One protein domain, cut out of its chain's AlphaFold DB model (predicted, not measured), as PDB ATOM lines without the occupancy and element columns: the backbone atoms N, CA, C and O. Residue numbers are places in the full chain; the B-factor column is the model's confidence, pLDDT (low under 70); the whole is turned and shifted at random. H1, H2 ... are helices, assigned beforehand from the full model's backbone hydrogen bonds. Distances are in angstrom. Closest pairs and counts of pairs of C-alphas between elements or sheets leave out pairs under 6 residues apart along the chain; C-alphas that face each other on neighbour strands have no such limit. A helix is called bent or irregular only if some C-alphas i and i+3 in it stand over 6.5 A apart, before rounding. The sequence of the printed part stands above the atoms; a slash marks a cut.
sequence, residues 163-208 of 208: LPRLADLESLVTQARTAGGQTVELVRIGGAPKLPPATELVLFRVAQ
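AT A GLANCE: This is residues 163 to 208 of the 208 residues of the protein "Sensor histidine kinase" of Carideicomes alvinocaridis (UniProt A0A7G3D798). Two helices, H1 and the shorter H2, run the same way, partly side by side and shifted lengthwise, with the first turn of H1 meeting H2. The long link, residues 179 to 196, bows away from both in a wide loop as it returns from the end of H1 to the start of H2. The printed part has 46 residues, with two named helices, H1 then H2, and no named strand; its class is all helix. It is only just compact, close to loose, with a radius of gyration of the C-alphas of 11.2 A and spans of 32 by 23 by 13 A.

HOW THE PARTS SIT: H1, residues 166 to 178, touches H2, residues 197 to 207, with residues 166 to 169 alone. The closest C-alphas, of Leu 166 and Glu 200, are 5.4 A apart. The helices stand at a shallow tilt of 23 degrees, the same way. In H2 every O i to N i+4 pair is within hydrogen-bond range; in H1, 7 of 9 are.

IN THESE COORDINATES: H1 is 19.9 A long, from C-alpha 166 at (142.932, 195.532, 241.404). It is only just irregular: C-alphas 167 and 170 are 6.9 A apart. H2 is 15.6 A long, ending with C-alpha 207 at (147.249, 202.699, 236.354).

THE WHOLE: The C-alphas farthest apart, of Gly 181 and Pro 196, are 32.1 A apart. The printed part has no cut. Residue 163 alone has pLDDT under 70.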
ATOM      1  N   LEU A 163     151.815 190.269 244.565       65.81
ATOM      2  CA  LEU A 163     151.574 190.992 243.322       65.81
ATOM      3  C   LEU A 163     150.361 191.921 243.494       65.81
ATOM      4  O   LEU A 163     149.293 191.431 243.879       65.81
ATOM      5  N   PRO A 164     150.510 193.231 243.213       73.69
ATOM      6  CA  PRO A 164     149.426 194.190 243.341       73.69
ATOM      7  C   PRO A 164     148.181 193.729 242.595       73.69
ATOM      8  O   PRO A 164     148.238 193.351 241.419       73.69
ATOM      9  N   ARG A 165     147.053 193.758 243.292       83.00
ATOM     10  CA  ARG A 165     145.745 193.393 242.759       83.00
ATOM     11  C   ARG A 165     144.951 194.638 242.434       83.00
ATOM     12  O   ARG A 165     145.236 195.745 242.883       83.00
ATOM     13  N   LEU A 166     143.851 194.441 241.722       85.06
ATOM     14  CA  LEU A 166     142.932 195.532 241.404       85.06
ATOM     15  C   LEU A 166     142.289 196.159 242.663       85.06
ATOM     16  O   LEU A 166     141.755 197.265 242.605       85.06
ATOM     17  N   ALA A 167     142.327 195.458 243.800       83.69
ATOM     18  CA  ALA A 167     141.909 195.984 245.098       83.69
ATOM     19  C   ALA A 167     142.874 197.052 245.652       83.69
ATOM     20  O   ALA A 167     142.439 197.942 246.375       83.69
ATOM     21  N   ASP A 168     144.151 197.019 245.264       85.75
ATOM     22  CA  ASP A 168     145.187 197.908 245.803       85.75
ATOM     23  C   ASP A 168     145.198 199.297 245.132       85.75
ATOM     24  O   ASP A 168     145.901 200.206 245.579       85.75
ATOM     25  N   LEU A 169     144.391 199.501 244.080       88.25
ATOM     26  CA  LEU A 169     144.248 200.775 243.355       88.25
ATOM     27  C   LEU A 169     143.844 201.946 244.261       88.25
ATOM     28  O   LEU A 169     144.281 203.075 244.051       88.25
ATOM     29  N   GLU A 170     143.030 201.693 245.287       87.94
ATOM     30  CA  GLU A 170     142.633 202.725 246.254       87.94
ATOM     31  C   GLU A 170     143.831 203.234 247.063       87.94
ATOM     32  O   GLU A 170     143.968 204.440 247.302       87.94
ATOM     33  N   SER A 171     144.739 202.326 247.430       85.50
ATOM     34  CA  SER A 171     145.985 202.671 248.114       85.50
ATOM     35  C   SER A 171     146.905 203.474 247.193       85.50
ATOM     36  O   SER A 171     147.397 204.529 247.592       85.50
ATOM     37  N   LEU A 172     147.047 203.051 245.929       86.75
ATOM     38  CA  LEU A 172     147.849 203.747 244.917       86.75
ATOM     39  C   LEU A 172     147.384 205.199 244.704       86.75
ATOM     40  O   LEU A 172     148.191 206.126 244.751       86.75
ATOM     41  N   VAL A 173     146.074 205.419 244.551       90.19
ATOM     42  CA  VAL A 173     145.497 206.764 244.376       90.19
ATOM     43  C   VAL A 173     145.682 207.619 245.629       90.19
ATOM     44  O   VAL A 173     145.993 208.809 245.535       90.19
ATOM     45  N   THR A 174     145.546 207.024 246.815       86.94
ATOM     46  CA  THR A 174     145.807 207.718 248.083       86.94
ATOM     47  C   THR A 174     147.271 208.149 248.179       86.94
ATOM     48  O   THR A 174     147.562 209.281 248.578       86.94
ATOM     49  N   GLN A 175     148.201 207.294 247.752       84.94
ATOM     50  CA  GLN A 175     149.631 207.587 247.743       84.94
ATOM     51  C   GLN A 175     149.981 208.693 246.736       84.94
ATOM     52  O   GLN A 175     150.684 209.640 247.090       84.94
ATOM     53  N   ALA A 176     149.422 208.646 245.525       86.19
ATOM     54  CA  ALA A 176     149.614 209.677 244.501       86.19
ATOM     55  C   ALA A 176     149.127 211.066 244.962       86.19
ATOM     56  O   ALA A 176     149.778 212.081 244.703       86.19
ATOM     57  N   ARG A 177     148.017 211.116 245.713       89.38
ATOM     58  CA  ARG A 177     147.489 212.357 246.306       89.38
ATOM     59  C   ARG A 177     148.367 212.886 247.438       89.38
ATOM     60  O   ARG A 177     148.688 214.070 247.465       89.38
ATOM     61  N   THR A 178     148.724 212.019 248.383       79.56
ATOM     62  CA  THR A 178     149.389 212.416 249.639       79.56
ATOM     63  C   THR A 178     150.884 212.663 249.483       79.56
ATOM     64  O   THR A 178     151.394 213.639 250.021       79.56
ATOM     65  N   ALA A 179     151.583 211.803 248.741       75.06
ATOM     66  CA  ALA A 179     153.021 211.917 248.516       75.06
ATOM     67  C   ALA A 179     153.349 212.687 247.229       75.06
ATOM     68  O   ALA A 179     154.323 213.432 247.195       75.06
ATOM     69  N   GLY A 180     152.543 212.510 246.176       70.19
ATOM     70  CA  GLY A 180     152.788 213.109 244.860       70.19
ATOM     71  C   GLY A 180     152.112 214.462 244.624       70.19
ATOM     72  O   GLY A 180     152.438 215.130 243.646       70.19
ATOM     73  N   GLY A 181     151.162 214.868 245.476       81.69
ATOM     74  CA  GLY A 181     150.385 216.102 245.299       81.69
ATOM     75  C   GLY A 181     149.480 216.107 244.058       81.69
ATOM     76  O   GLY A 181     149.017 217.167 243.638       81.69
ATOM     77  N   GLN A 182     149.234 214.946 243.444       85.56
ATOM     78  CA  GLN A 182     148.457 214.831 242.209       85.56
ATOM     79  C   GLN A 182     146.948 214.806 242.494       85.56
ATOM     80  O   GLN A 182     146.486 214.190 243.455       85.56
ATOM     81  N   THR A 183     146.148 215.440 241.630       86.50
ATOM     82  CA  THR A 183     144.679 215.376 241.698       86.50
ATOM     83  C   THR A 183     144.170 214.200 240.863       86.50
ATOM     84  O   THR A 183     143.878 214.345 239.682       86.50
ATOM     85  N   VAL A 184     144.104 213.015 241.474       89.62
ATOM     86  CA  VAL A 184     143.648 211.770 240.825       89.62
ATOM     87  C   VAL A 184     142.307 211.352 241.415       89.62
ATOM     88  O   VAL A 184     142.168 211.371 242.634       89.62
ATOM     89  N   GLU A 185     141.326 210.953 240.606       89.69
ATOM     90  CA  GLU A 185     140.025 210.431 241.055       89.69
ATOM     91  C   GLU A 185     139.832 208.982 240.589       89.69
ATOM     92  O   GLU A 185     140.075 208.665 239.428       89.69
ATOM     93  N   LEU A 186     139.400 208.102 241.501       89.38
ATOM     94  CA  LEU A 186     139.090 206.705 241.197       89.38
ATOM     95  C   LEU A 186     137.575 206.515 241.164       89.38
ATOM     96  O   LEU A 186     136.914 206.636 242.194       89.38
ATOM     97  N   VAL A 187     137.040 206.165 239.996       89.19
ATOM     98  CA  VAL A 187     135.612 205.886 239.808       89.19
ATOM     99  C   VAL A 187     135.434 204.419 239.426       89.19
ATOM    100  O   VAL A 187     135.944 203.968 238.402       89.19
ATOM    101  N   ARG A 188     134.691 203.661 240.242       86.69
ATOM    102  CA  ARG A 188     134.352 202.258 239.965       86.69
ATOM    103  C   ARG A 188     132.942 202.175 239.388       86.69
ATOM    104  O   ARG A 188     131.975 202.527 240.057       86.69
ATOM    105  N   ILE A 189     132.828 201.684 238.156       87.25
ATOM    106  CA  ILE A 189     131.544 201.499 237.473       87.25
ATOM    107  C   ILE A 189     131.235 200.000 237.416       87.25
ATOM    108  O   ILE A 189     131.974 199.233 236.805       87.25
ATOM    109  N   GLY A 190     130.135 199.584 238.047       84.75
ATOM    110  CA  GLY A 190     129.723 198.178 238.112       84.75
ATOM    111  C   GLY A 190     130.467 197.345 239.167       84.75
ATOM    112  O   GLY A 190     131.178 197.868 240.024       84.75
ATOM    113  N   GLY A 191     130.254 196.025 239.131       76.62
ATOM    114  CA  GLY A 191     130.904 195.069 240.034       76.62
ATOM    115  C   GLY A 191     132.303 194.674 239.558       76.62
ATOM    116  O   GLY A 191     132.556 194.620 238.357       76.62
ATOM    117  N   ALA A 192     133.209 194.371 240.491       72.94
ATOM    118  CA  ALA A 192     134.551 193.895 240.157       72.94
ATOM    119  C   ALA A 192     134.476 192.501 239.498       72.94
ATOM    120  O   ALA A 192     134.020 191.555 240.153       72.94
ATOM    121  N   PRO A 193     134.892 192.334 238.229       77.50
ATOM    122  CA  PRO A 193     134.949 191.014 237.616       77.50
ATOM    123  C   PRO A 193     136.027 190.168 238.304       77.50
ATOM    124  O   PRO A 193     137.071 190.686 238.695       77.50
ATOM    125  N   LYS A 194     135.798 188.854 238.433       80.94
ATOM    126  CA  LYS A 194     136.868 187.926 238.826       80.94
ATOM    127  C   LYS A 194     137.835 187.791 237.654       80.94
ATOM    128  O   LYS A 194     137.468 187.217 236.629       80.94
ATOM    129  N   LEU A 195     139.041 188.324 237.807       84.19
ATOM    130  CA  LEU A 195     140.085 188.287 236.789       84.19
ATOM    131  C   LEU A 195     141.207 187.326 237.213       84.19
ATOM    132  O   LEU A 195     141.424 187.110 238.406       84.19
ATOM    133  N   PRO A 196     141.934 186.723 236.257       84.50
ATOM    134  CA  PRO A 196     143.166 186.013 236.573       84.50
ATOM    135  C   PRO A 196     144.193 186.964 237.220       84.50
ATOM    136  O   PRO A 196     144.295 188.113 236.777       84.50
ATOM    137  N   PRO A 197     145.019 186.503 238.181       79.38
ATOM    138  CA  PRO A 197     146.004 187.350 238.871       79.38
ATOM    139  C   PRO A 197     146.943 188.119 237.930       79.38
ATOM    140  O   PRO A 197     147.250 189.283 238.164       79.38
ATOM    141  N   ALA A 198     147.346 187.500 236.814       78.50
ATOM    142  CA  ALA A 198     148.183 188.147 235.804       78.50
ATOM    143  C   ALA A 198     147.489 189.348 235.133       78.50
ATOM    144  O   ALA A 198     148.131 190.351 234.834       78.50
ATOM    145  N   THR A 199     146.174 189.269 234.912       85.50
ATOM    146  CA  THR A 199     145.391 190.363 234.325       85.50
ATOM    147  C   THR A 199     145.184 191.495 235.327       85.50
ATOM    148  O   THR A 199     145.293 192.657 234.948       85.50
ATOM    149  N   GLU A 200     144.938 191.175 236.603       86.94
ATOM    150  CA  GLU A 200     144.847 192.189 237.662       86.94
ATOM    151  C   GLU A 200     146.154 192.970 237.813       86.94
ATOM    152  O   GLU A 200     146.120 194.197 237.879       86.94
ATOM    153  N   LEU A 201     147.295 192.278 237.768       82.81
ATOM    154  CA  LEU A 201     148.615 192.901 237.828       82.81
ATOM    155  C   LEU A 201     148.871 193.846 236.646       82.81
ATOM    156  O   LEU A 201     149.368 194.953 236.840       82.81
ATOM    157  N   VAL A 202     148.551 193.423 235.418       85.00
ATOM    158  CA  VAL A 202     148.731 194.269 234.227       85.00
ATOM    159  C   VAL A 202     147.861 195.521 234.322       85.00
ATOM    160  O   VAL A 202     148.349 196.616 234.067       85.00
ATOM    161  N   LEU A 203     146.599 195.382 234.736       87.81
ATOM    162  CA  LEU A 203     145.701 196.524 234.922       87.81
ATOM    163  C   LEU A 203     146.187 197.467 236.029       87.81
ATOM    164  O   LEU A 203     146.138 198.681 235.848       87.81
ATOM    165  N   PHE A 204     146.693 196.923 237.139       87.06
ATOM    166  CA  PHE A 204     147.301 197.723 238.200       87.06
ATOM    167  C   PHE A 204     148.525 198.496 237.683       87.06
ATOM    168  O   PHE A 204     148.611 199.701 237.895       87.06
ATOM    169  N   ARG A 205     149.431 197.841 236.941       84.00
ATOM    170  CA  ARG A 205     150.632 198.481 236.370       84.00
ATOM    171  C   ARG A 205     150.331 199.547 235.321       84.00
ATOM    172  O   ARG A 205     151.128 200.453 235.160       84.00
ATOM    173  N   VAL A 206     149.224 199.435 234.590       84.69
ATOM    174  CA  VAL A 206     148.798 200.473 233.632       84.69
ATOM    175  C   VAL A 206     148.292 201.729 234.349       84.69
ATOM    176  O   VAL A 206     148.368 202.819 233.792       84.69
ATOM    177  N   ALA A 207     147.752 201.582 235.559       85.31
ATOM    178  CA  ALA A 207     147.249 202.699 236.354       85.31
ATOM    179  C   ALA A 207     148.325 203.392 237.211       85.31
ATOM    180  O   ALA A 207     148.095 204.516 237.656       85.31
ATOM    181  N   GLN A 208     149.440 202.705 237.473       82.94
ATOM    182  CA  GLN A 208     150.615 203.202 238.195       82.94
ATOM    183  C   GLN A 208     151.464 204.130 237.327       82.94
ATOM    184  O   GLN A 208     151.914 205.160 237.878       82.94
TER     185      GLN A 208